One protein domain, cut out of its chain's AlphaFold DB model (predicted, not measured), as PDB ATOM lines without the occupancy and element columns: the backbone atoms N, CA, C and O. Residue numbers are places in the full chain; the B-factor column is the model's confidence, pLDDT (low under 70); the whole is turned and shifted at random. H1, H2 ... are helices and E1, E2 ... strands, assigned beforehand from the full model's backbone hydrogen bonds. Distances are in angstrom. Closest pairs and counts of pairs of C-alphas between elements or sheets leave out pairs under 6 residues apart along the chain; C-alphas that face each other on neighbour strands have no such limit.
ATOM      1  N   TYR A  51      94.400 112.931 128.456       86.19
ATOM      2  CA  TYR A  51      93.497 113.649 129.353       86.19
ATOM      3  C   TYR A  51      94.281 114.577 130.272       86.19
ATOM      4  O   TYR A  51      95.071 114.128 131.104       86.19
ATOM      5  N   THR A  52      94.039 115.875 130.126       81.69
ATOM      6  CA  THR A  52      94.732 116.929 130.885       81.69
ATOM      7  C   THR A  52      93.770 117.835 131.649       81.69
ATOM      8  O   THR A  52      94.172 118.519 132.587       81.69
ATOM      9  N   ASP A  53      92.501 117.861 131.247       81.81
ATOM     10  CA  ASP A  53      91.436 118.677 131.822       81.81
ATOM     11  C   ASP A  53      90.059 118.012 131.615       81.81
ATOM     12  O   ASP A  53      89.933 116.916 131.057       81.81
ATOM     13  N   GLY A  54      89.017 118.650 132.151       86.19
ATOM     14  CA  GLY A  54      87.641 118.173 132.057       86.19
ATOM     15  C   GLY A  54      87.284 117.055 133.040       86.19
ATOM     16  O   GLY A  54      88.076 116.604 133.874       86.19
ATOM     17  N   TRP A  55      86.031 116.607 132.955       88.19
ATOM     18  CA  TRP A  55      85.456 115.674 133.925       88.19
ATOM     19  C   TRP A  55      86.131 114.291 133.903       88.19
ATOM     20  O   TRP A  55      86.294 113.676 134.957       88.19
ATOM     21  N   GLN A  56      86.574 113.819 132.730       89.06
ATOM     22  CA  GLN A  56      87.278 112.538 132.591       89.06
ATOM     23  C   GLN A  56      88.656 112.591 133.254       89.06
ATOM     24  O   GLN A  56      88.986 111.681 134.009       89.06
ATOM     25  N   ALA A  57      89.426 113.671 133.070       87.31
ATOM     26  CA  ALA A  57      90.695 113.843 133.778       87.31
ATOM     27  C   ALA A  57      90.489 113.868 135.303       87.31
ATOM     28  O   ALA A  57      91.233 113.217 136.037       87.31
ATOM     29  N   GLY A  58      89.433 114.537 135.783       88.50
ATOM     30  CA  GLY A  58      89.054 114.524 137.199       88.50
ATOM     31  C   GLY A  58      88.703 113.124 137.721       88.50
ATOM     32  O   GLY A  58      89.138 112.734 138.808       88.50
ATOM     33  N   LEU A  59      87.969 112.332 136.934       90.38
ATOM     34  CA  LEU A  59      87.646 110.941 137.260       90.38
ATOM     35  C   LEU A  59      88.909 110.070 137.348       90.38
ATOM     36  O   LEU A  59      89.076 109.325 138.319       90.38
ATOM     37  N   LEU A  60      89.808 110.190 136.367       90.81
ATOM     38  CA  LEU A  60      91.080 109.465 136.334       90.81
ATOM     39  C   LEU A  60      91.966 109.845 137.527       90.81
ATOM     40  O   LEU A  60      92.506 108.963 138.191       90.81
ATOM     41  N   ALA A  61      92.041 111.134 137.870       89.19
ATOM     42  CA  ALA A  61      92.781 111.618 139.033       89.19
ATOM     43  C   ALA A  61      92.233 111.050 140.351       89.19
ATOM     44  O   ALA A  61      93.001 110.581 141.199       89.19
ATOM     45  N   LYS A  62      90.903 111.043 140.508       91.12
ATOM     46  CA  LYS A  62      90.219 110.523 141.701       91.12
ATOM     47  C   LYS A  62      90.461 109.028 141.903       91.12
ATOM     48  O   LYS A  62      90.635 108.583 143.035       91.12
ATOM     49  N   TYR A  74     101.289 111.305 134.693       83.88
ATOM     50  CA  TYR A  74     102.390 112.250 134.766       83.88
ATOM     51  C   TYR A  74     101.939 113.492 135.531       83.88
ATOM     52  O   TYR A  74     100.836 113.998 135.329       83.88
ATOM     53  N   SER A  75     102.800 113.983 136.415       80.44
ATOM     54  CA  SER A  75     102.614 115.253 137.116       80.44
ATOM     55  C   SER A  75     103.834 116.135 136.893       80.44
ATOM     56  O   SER A  75     104.973 115.687 137.094       80.44
ATOM     57  N   LEU A  76     103.589 117.371 136.475       83.69
ATOM     58  CA  LEU A  76     104.601 118.418 136.363       83.69
ATOM     59  C   LEU A  76     104.705 119.190 137.673       83.69
ATOM     60  O   LEU A  76     103.719 119.315 138.401       83.69
ATOM     61  N   GLN A  77     105.894 119.704 137.974       84.25
ATOM     62  CA  GLN A  77     106.051 120.669 139.059       84.25
ATOM     63  C   GLN A  77     105.499 122.044 138.642       84.25
ATOM     64  O   GLN A  77     105.217 122.291 137.470       84.25
ATOM     65  N   HIS A  78     105.311 122.946 139.609       81.81
ATOM     66  CA  HIS A  78     104.787 124.298 139.355       81.81
ATOM     67  C   HIS A  78     105.746 125.179 138.541       81.81
ATOM     68  O   HIS A  78     105.315 126.148 137.930       81.81
ATOM     69  N   ASN A  79     107.029 124.827 138.503       84.31
ATOM     70  CA  ASN A  79     108.082 125.506 137.754       84.31
ATOM     71  C   ASN A  79     108.553 124.683 136.541       84.31
ATOM     72  O   ASN A  79     109.676 124.859 136.082       84.31
ATOM     73  N   GLU A  80     107.739 123.755 136.036       83.88
ATOM     74  CA  GLU A  80     108.077 122.928 134.874       83.88
ATOM     75  C   GLU A  80     106.969 122.990 133.825       83.88
ATOM     76  O   GLU A  80     105.798 122.794 134.135       83.88
ATOM     77  N   ILE A  81     107.342 123.178 132.563       86.00
ATOM     78  CA  ILE A  81     106.455 122.971 131.414       86.00
ATOM     79  C   ILE A  81     106.748 121.580 130.850       86.00
ATOM     80  O   ILE A  81     107.901 121.151 130.789       86.00
ATOM     81  N   GLY A  82     105.709 120.859 130.436       86.44
ATOM     82  CA  GLY A  82     105.867 119.559 129.789       86.44
ATOM     83  C   GLY A  82     105.687 119.657 128.282       86.44
ATOM     84  O   GLY A  82     104.653 120.131 127.821       86.44
ATOM     85  N   LEU A  83     106.640 119.148 127.508       87.50
ATOM     86  CA  LEU A  83     106.489 118.927 126.072       87.50
ATOM     87  C   LEU A  83     106.185 117.447 125.849       87.50
ATOM     88  O   LEU A  83     107.039 116.582 126.066       87.50
ATOM     89  N   LEU A  84     104.947 117.146 125.465       85.06
ATOM     90  CA  LEU A  84     104.511 115.783 125.208       85.06
ATOM     91  C   LEU A  84     104.679 115.447 123.730       85.06
ATOM     92  O   LEU A  84     104.079 116.083 122.860       85.06
ATOM     93  N   TYR A  85     105.436 114.388 123.471       83.50
ATOM     94  CA  TYR A  85     105.627 113.804 122.156       83.50
ATOM     95  C   TYR A  85     104.928 112.448 122.077       83.50
ATOM     96  O   TYR A  85     105.002 111.652 123.016       83.50
ATOM     97  N   VAL A  86     104.282 112.191 120.943       81.12
ATOM     98  CA  VAL A  86     103.717 110.890 120.564       81.12
ATOM     99  C   VAL A  86     104.292 110.557 119.193       81.12
ATOM    100  O   VAL A  86     104.255 111.405 118.302       81.12
ATOM    101  N   ASP A  87     104.895 109.376 119.047       83.25
ATOM    102  CA  ASP A  87     105.579 108.957 117.812       83.25
ATOM    103  C   ASP A  87     106.591 109.998 117.299       83.25
ATOM    104  O   ASP A  87     106.649 110.337 116.118       83.25
ATOM    105  N   ASN A  88     107.390 110.547 118.222       80.62
ATOM    106  CA  ASN A  88     108.387 111.600 117.980       80.62
ATOM    107  C   ASN A  88     107.837 112.939 117.449       80.62
ATOM    108  O   ASN A  88     108.620 113.848 117.179       80.62
ATOM    109  N   MET A  89     106.517 113.110 117.357       78.75
ATOM    110  CA  MET A  89     105.882 114.379 117.010       78.75
ATOM    111  C   MET A  89     105.384 115.083 118.269       78.75
ATOM    112  O   MET A  89     104.774 114.459 119.137       78.75
ATOM    113  N   MET A  90     105.635 116.393 118.378       81.81
ATOM    114  CA  MET A  90     105.109 117.190 119.486       81.81
ATOM    115  C   MET A  90     103.583 117.232 119.380       81.81
ATOM    116  O   MET A  90     103.030 117.765 118.423       81.81
ATOM    117  N   SER A  91     102.912 116.643 120.364       78.69
ATOM    118  CA  SER A  91     101.458 116.513 120.391       78.69
ATOM    119  C   SER A  91     100.807 117.600 121.241       78.69
ATOM    120  O   SER A  91      99.738 118.106 120.893       78.69
ATOM    121  N   ARG A  92     101.428 117.955 122.375       79.50
ATOM    122  CA  ARG A  92     100.852 118.910 123.328       79.50
ATOM    123  C   ARG A  92     101.902 119.566 124.220       79.50
ATOM    124  O   ARG A  92     102.849 118.909 124.644       79.50
ATOM    125  N   ILE A  93     101.650 120.820 124.587       83.38
ATOM    126  CA  ILE A  93     102.320 121.514 125.689       83.38
ATOM    127  C   ILE A  93     101.431 121.423 126.937       83.38
ATOM    128  O   ILE A  93     100.247 121.770 126.912       83.38
ATOM    129  N   LEU A  94     102.000 120.916 128.025       84.56
ATOM    130  CA  LEU A  94     101.360 120.744 129.325       84.56
ATOM    131  C   LEU A  94     101.743 121.899 130.248       84.56
ATOM    132  O   LEU A  94     102.925 122.231 130.374       84.56
ATOM    133  N   LYS A  95     100.746 122.485 130.913       82.75
ATOM    134  CA  LYS A  95     100.961 123.603 131.835       82.75
ATOM    135  C   LYS A  95     101.649 123.134 133.123       82.75
ATOM    136  O   LYS A  95     101.456 121.982 133.526       82.75
ATOM    137  N   PRO A  96     102.377 124.023 133.814       84.38
ATOM    138  CA  PRO A  96     102.927 123.698 135.121       84.38
ATOM    139  C   PRO A  96     101.861 123.241 136.118       84.38
ATOM    140  O   PRO A  96     100.727 123.720 136.103       84.38
ATOM    141  N   GLY A  97     102.210 122.261 136.954       80.38
ATOM    142  CA  GLY A  97     101.296 121.653 137.930       80.38
ATOM    143  C   GLY A  97     100.140 120.827 137.342       80.38
ATOM    144  O   GLY A  97      99.371 120.233 138.099       80.38
ATOM    145  N   GLN A  98      99.995 120.752 136.014       79.94
ATOM    146  CA  GLN A  98      98.868 120.068 135.385       79.94
ATOM    147  C   GLN A  98      99.040 118.538 135.435       79.94
ATOM    148  O   GLN A  98     100.089 118.021 135.031       79.94
ATOM    149  N   PRO A  99      98.022 117.781 135.892       83.06
ATOM    150  CA  PRO A  99      98.034 116.331 135.778       83.06
ATOM    151  C   PRO A  99      97.790 115.909 134.327       83.06
ATOM    152  O   PRO A  99      96.987 116.499 133.604       83.06
ATOM    153  N   CYS A 100      98.467 114.848 133.914       86.62
ATOM    154  CA  CYS A 100      98.377 114.291 132.578       86.62
ATOM    155  C   CYS A 100      98.169 112.780 132.683       86.62
ATOM    156  O   CYS A 100      98.980 112.072 133.284       86.62
ATOM    157  N   PHE A 101      97.074 112.291 132.105       87.94
ATOM    158  CA  PHE A 101      96.756 110.869 132.049       87.94
ATOM    159  C   PHE A 101      96.761 110.394 130.605       87.94
ATOM    160  O   PHE A 101      96.136 111.010 129.740       87.94
ATOM    161  N   ILE A 102      97.454 109.287 130.359       84.62
ATOM    162  CA  ILE A 102      97.581 108.687 129.031       84.62
ATOM    163  C   ILE A 102      97.300 107.198 129.151       84.62
ATOM    164  O   ILE A 102      97.782 106.560 130.086       84.62
ATOM    165  N   GLY A 103      96.520 106.618 128.243       83.75
ATOM    166  CA  GLY A 103      96.349 105.168 128.234       83.75
ATOM    167  C   GLY A 103      97.634 104.460 127.806       83.75
ATOM    168  O   GLY A 103      98.365 104.920 126.932       83.75
ATOM    169  N   LYS A 104      97.928 103.310 128.418       81.75
ATOM    170  CA  LYS A 104      99.150 102.545 128.117       81.75
ATOM    171  C   LYS A 104      99.159 101.876 126.740       81.75
ATOM    172  O   LYS A 104     100.159 101.268 126.385       81.75
ATOM    173  N   SER A 105      98.066 101.959 125.979       78.38
ATOM    174  CA  SER A 105      98.033 101.476 124.594       78.38
ATOM    175  C   SER A 105      98.767 102.399 123.623       78.38
ATOM    176  O   SER A 105      99.005 101.998 122.492       78.38
ATOM    177  N   MET A 106      99.077 103.635 124.021       75.50
ATOM    178  CA  MET A 106      99.876 104.542 123.203       75.50
ATOM    179  C   MET A 106     101.357 104.175 123.330       75.50
ATOM    180  O   MET A 106     101.919 104.173 124.427       75.50
ATOM    181  N   GLU A 107     101.984 103.870 122.199       77.00
ATOM    182  CA  GLU A 107     103.417 103.601 122.111       77.00
ATOM    183  C   GLU A 107     104.206 104.908 121.914       77.00
ATOM    184  O   GLU A 107     103.643 105.957 121.600       77.00
ATOM    185  N   ASN A 108     105.522 104.865 122.152       82.75
ATOM    186  CA  ASN A 108     106.454 105.975 121.892       82.75
ATOM    187  C   ASN A 108     106.073 107.329 122.518       82.75
ATOM    188  O   ASN A 108     106.343 108.391 121.951       82.75
ATOM    189  N   ILE A 109     105.466 107.310 123.705       83.81
ATOM    190  CA  ILE A 109     105.208 108.534 124.463       83.81
ATOM    191  C   ILE A 109     106.514 109.012 125.095       83.81
ATOM    192  O   ILE A 109     107.161 108.278 125.844       83.81
ATOM    193  N   ARG A 110     106.851 110.283 124.884       86.81
ATOM    194  CA  ARG A 110     107.950 110.949 125.585       86.81
ATOM    195  C   ARG A 110     107.462 112.259 126.182       86.81
ATOM    196  O   ARG A 110     106.942 113.107 125.466       86.81
ATOM    197  N   LEU A 111     107.657 112.434 127.486       87.62
ATOM    198  CA  LEU A 111     107.430 113.704 128.169       87.62
ATOM    199  C   LEU A 111     108.780 114.341 128.488       87.62
ATOM    200  O   LEU A 111     109.518 113.844 129.338       87.62
ATOM    201  N   GLU A 112     109.084 115.441 127.816       88.31
ATOM    202  CA  GLU A 112     110.239 116.273 128.127       88.31
ATOM    203  C   GLU A 112     109.820 117.368 129.111       88.31
ATOM    204  O   GLU A 112     108.792 118.019 128.926       88.31
ATOM    205  N   ARG A 113     110.591 117.539 130.188       89.50
ATOM    206  CA  ARG A 113     110.327 118.534 131.232       89.50
ATOM    207  C   ARG A 113     111.280 119.700 131.052       89.50
ATOM    208  O   ARG A 113     112.495 119.511 131.092       89.50
ATOM    209  N   VAL A 114     110.724 120.891 130.880       86.06
ATOM    210  CA  VAL A 114     111.483 122.125 130.703       86.06
ATOM    211  C   VAL A 114     111.282 122.987 131.948       86.06
ATOM    212  O   VAL A 114     110.157 123.428 132.194       86.06
ATOM    213  N   PRO A 115     112.326 123.225 132.759       84.19
ATOM    214  CA  PRO A 115     112.213 124.095 133.918       84.19
ATOM    215  C   PRO A 115     112.008 125.547 133.473       84.19
ATOM    216  O   PRO A 115     112.740 126.057 132.624       84.19
ATOM    217  N   VAL A 116     111.046 126.222 134.091       80.50
ATOM    218  CA  VAL A 116     110.823 127.662 133.966       80.50
ATOM    219  C   VAL A 116     111.706 128.340 135.002       80.50
ATOM    220  O   VAL A 116     111.540 128.130 136.202       80.50
ATOM    221  N   ARG A 117     112.708 129.081 134.530       74.56
ATOM    222  CA  ARG A 117     113.730 129.696 135.390       74.56
ATOM    223  C   ARG A 117     113.447 131.157 135.707       74.56
ATOM    224  O   ARG A 117     113.961 131.659 136.698       74.56
ATOM    225  N   GLU A 118     112.645 131.813 134.878       68.19
ATOM    226  CA  GLU A 118     112.358 133.237 134.970       68.19
ATOM    227  C   GLU A 118     110.849 133.446 134.886       68.19
ATOM    228  O   GLU A 118     110.182 132.908 133.999       68.19
ATOM    229  N   GLU A 119     110.316 134.209 135.834       64.44
ATOM    230  CA  GLU A 119     108.981 134.781 135.724       64.44
ATOM    231  C   GLU A 119     109.097 136.010 134.825       64.44
ATOM    232  O   GLU A 119     109.795 136.971 135.147       64.44
ATOM    233  N   ILE A 120     108.465 135.941 133.658       67.75
ATOM    234  CA  ILE A 120     108.421 137.048 132.709       67.75
ATOM    235  C   ILE A 120     107.131 137.810 132.987       67.75
ATOM    236  O   ILE A 120     106.050 137.224 132.926       67.75
ATOM    237  N   ASP A 121     107.249 139.102 133.283       73.69
ATOM    238  CA  ASP A 121     106.094 139.994 133.310       73.69
ATOM    239  C   ASP A 121     105.665 140.256 131.862       73.69
ATOM    240  O   ASP A 121     106.447 140.752 131.046       73.69
ATOM    241  N   ILE A 122     104.458 139.818 131.511       78.38
ATOM    242  CA  ILE A 122     103.923 139.904 130.152       78.38
ATOM    243  C   ILE A 122     102.753 140.872 130.188       78.38
ATOM    244  O   ILE A 122     101.830 140.704 130.984       78.38
ATOM    245  N   ASP A 123     102.775 141.841 129.274       83.88
ATOM    246  CA  ASP A 123     101.653 142.747 129.064       83.88
ATOM    247  C   ASP A 123     100.343 141.944 128.864       83.88
ATOM    248  O   ASP A 123     100.318 141.012 128.044       83.88
ATOM    249  N   PRO A 124      99.259 142.260 129.600       80.00
ATOM    250  CA  PRO A 124      97.994 141.532 129.520       80.00
ATOM    251  C   PRO A 124      97.446 141.367 128.098       80.00
ATOM    252  O   PRO A 124      96.860 140.322 127.797       80.00
ATOM    253  N   ASP A 125      97.672 142.339 127.211       80.00
ATOM    254  CA  ASP A 125      97.200 142.295 125.825       80.00
ATOM    255  C   ASP A 125      97.991 141.268 125.003       80.00
ATOM    256  O   ASP A 125      97.425 140.490 124.229       80.00
ATOM    257  N   VAL A 126      99.306 141.184 125.226       76.38
ATOM    258  CA  VAL A 126     100.169 140.167 124.603       76.38
ATOM    259  C   VAL A 126      99.807 138.778 125.118       76.38
ATOM    260  O   VAL A 126      99.703 137.827 124.338       76.38
ATOM    261  N   LEU A 127      99.561 138.654 126.422       74.69
ATOM    262  CA  LEU A 127      99.131 137.396 127.022       74.69
ATOM    263  C   LEU A 127      97.788 136.936 126.433       74.69
ATOM    264  O   LEU A 127      97.627 135.756 126.110       74.69
ATOM    265  N   TRP A 128      96.846 137.860 126.234       71.88
ATOM    266  CA  TRP A 128      95.569 137.575 125.582       71.88
ATOM    267  C   TRP A 128      95.758 137.064 124.148       71.88
ATOM    268  O   TRP A 128      95.153 136.055 123.784       71.88
ATOM    269  N   LEU A 129      96.646 137.680 123.358       76.62
ATOM    270  CA  LEU A 129      96.949 137.231 121.993       76.62
ATOM    271  C   LEU A 129      97.519 135.805 121.961       76.62
ATOM    272  O   LEU A 129      97.114 134.993 121.129       76.62
ATOM    273  N   VAL A 130      98.407 135.465 122.900       74.25
ATOM    274  CA  VAL A 130      98.950 134.102 123.035       74.25
ATOM    275  C   VAL A 130      97.852 133.099 123.401       74.25
ATOM    276  O   VAL A 130      97.812 131.991 122.858       74.25
ATOM    277  N   TYR A 131      96.928 133.479 124.288       68.25
ATOM    278  CA  TYR A 131      95.779 132.639 124.625       68.25
ATOM    279  C   TYR A 131      94.858 132.403 123.422       68.25
ATOM    280  O   TYR A 131      94.440 131.263 123.215       68.25
ATOM    281  N   GLN A 132      94.582 133.438 122.619       67.31
ATOM    282  CA  GLN A 132      93.755 133.343 121.408       67.31
ATOM    283  C   GLN A 132      94.396 132.474 120.326       67.31
ATOM    284  O   GLN A 132      93.721 131.634 119.732       67.31
ATOM    285  N   ALA A 133      95.706 132.619 120.105       69.00
ATOM    286  CA  ALA A 133      96.449 131.784 119.161       69.00
ATOM    287  C   ALA A 133      96.445 130.298 119.571       69.00
ATOM    288  O   ALA A 133      96.577 129.409 118.731       69.00
ATOM    289  N   GLY A 134      96.251 130.027 120.866       59.34
ATOM    290  CA  GLY A 134      96.161 128.694 121.433       59.34
ATOM    291  C   GLY A 134      97.517 127.990 121.457       59.34
ATOM    292  O   GLY A 134      98.034 127.549 120.435       59.34
ATOM    293  N   MET A 135      98.051 127.744 122.655       60.81
ATOM    294  CA  MET A 135      99.346 127.060 122.845       60.81
ATOM    295  C   MET A 135      99.424 125.663 122.191       60.81
ATOM    296  O   MET A 135     100.510 125.165 121.917       60.81
ATOM    297  N   ASN A 136      98.274 125.028 121.936       61.56
ATOM    298  CA  ASN A 136      98.153 123.711 121.297       61.56
ATOM    299  C   ASN A 136      97.524 123.772 119.887       61.56
ATOM    300  O   ASN A 136      97.245 122.727 119.299       61.56
ATOM    301  N   GLY A 137      97.265 124.974 119.356       53.81
ATOM    302  CA  GLY A 137      96.733 125.194 118.006       53.81
ATOM    303  C   GLY A 137      97.801 125.046 116.921       53.81
ATOM    304  O   GLY A 137      97.539 124.443 115.882       53.81
TER     305      GLY A 137
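AT A GLANCE: This is residues 51 to 62 and 74 to 137 of the 164 residues of an uncharacterized protein of Vibrio aerogenes CECT 7868 (UniProt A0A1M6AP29). A small twisted antiparallel sheet, in the order E2 - E1 - E4, has strand E3 and then helix H1 off to one side, while residues 120 to 134, with H2, stick out elsewhere as a free arm. The 76 printed residues run H1 E1 E2 E3 E4 H2, a mixed class. The whole is only just loose, close to compact, with a radius of gyration of the C-alphas of 13.9 A, spanning 41 by 28 by 23 A.

IN THESE COORDINATES: H1, residues 54 to 62, begins at C-alpha 54 (87.641, 118.173, 132.057). E1 is residues 80 to 86, 19.2 A from first to last C-alpha; E2, 89 to 94; E3, 99 to 103; E4, 109 to 115, 19.5 A. H2, residues 124 to 133, 14.3 A, ends at C-alpha 133 (96.449, 131.784, 119.161).

HOW THE PARTS SIT: The closest C-alphas of H1 and E3, Ala 57 and Phe 101, are 7.0 A apart. In the hairpin E1 and E2, N 84 and O 92 are 2.9 A apart; between antiparallel E1 and E4, N 83 and O 112 are 2.8 A apart. E3 pairs with no named strand. H1 and H2 are apart; in both, every O i to N i+4 pair is within hydrogen-bond range.

THE WHOLE: Residues 63 to 73 are not printed; C-alphas 62 and 74 are 14.1 A apart. Of the links printed whole, none is long. Residues 118 to 120 and 131 to 137 have pLDDT under 70.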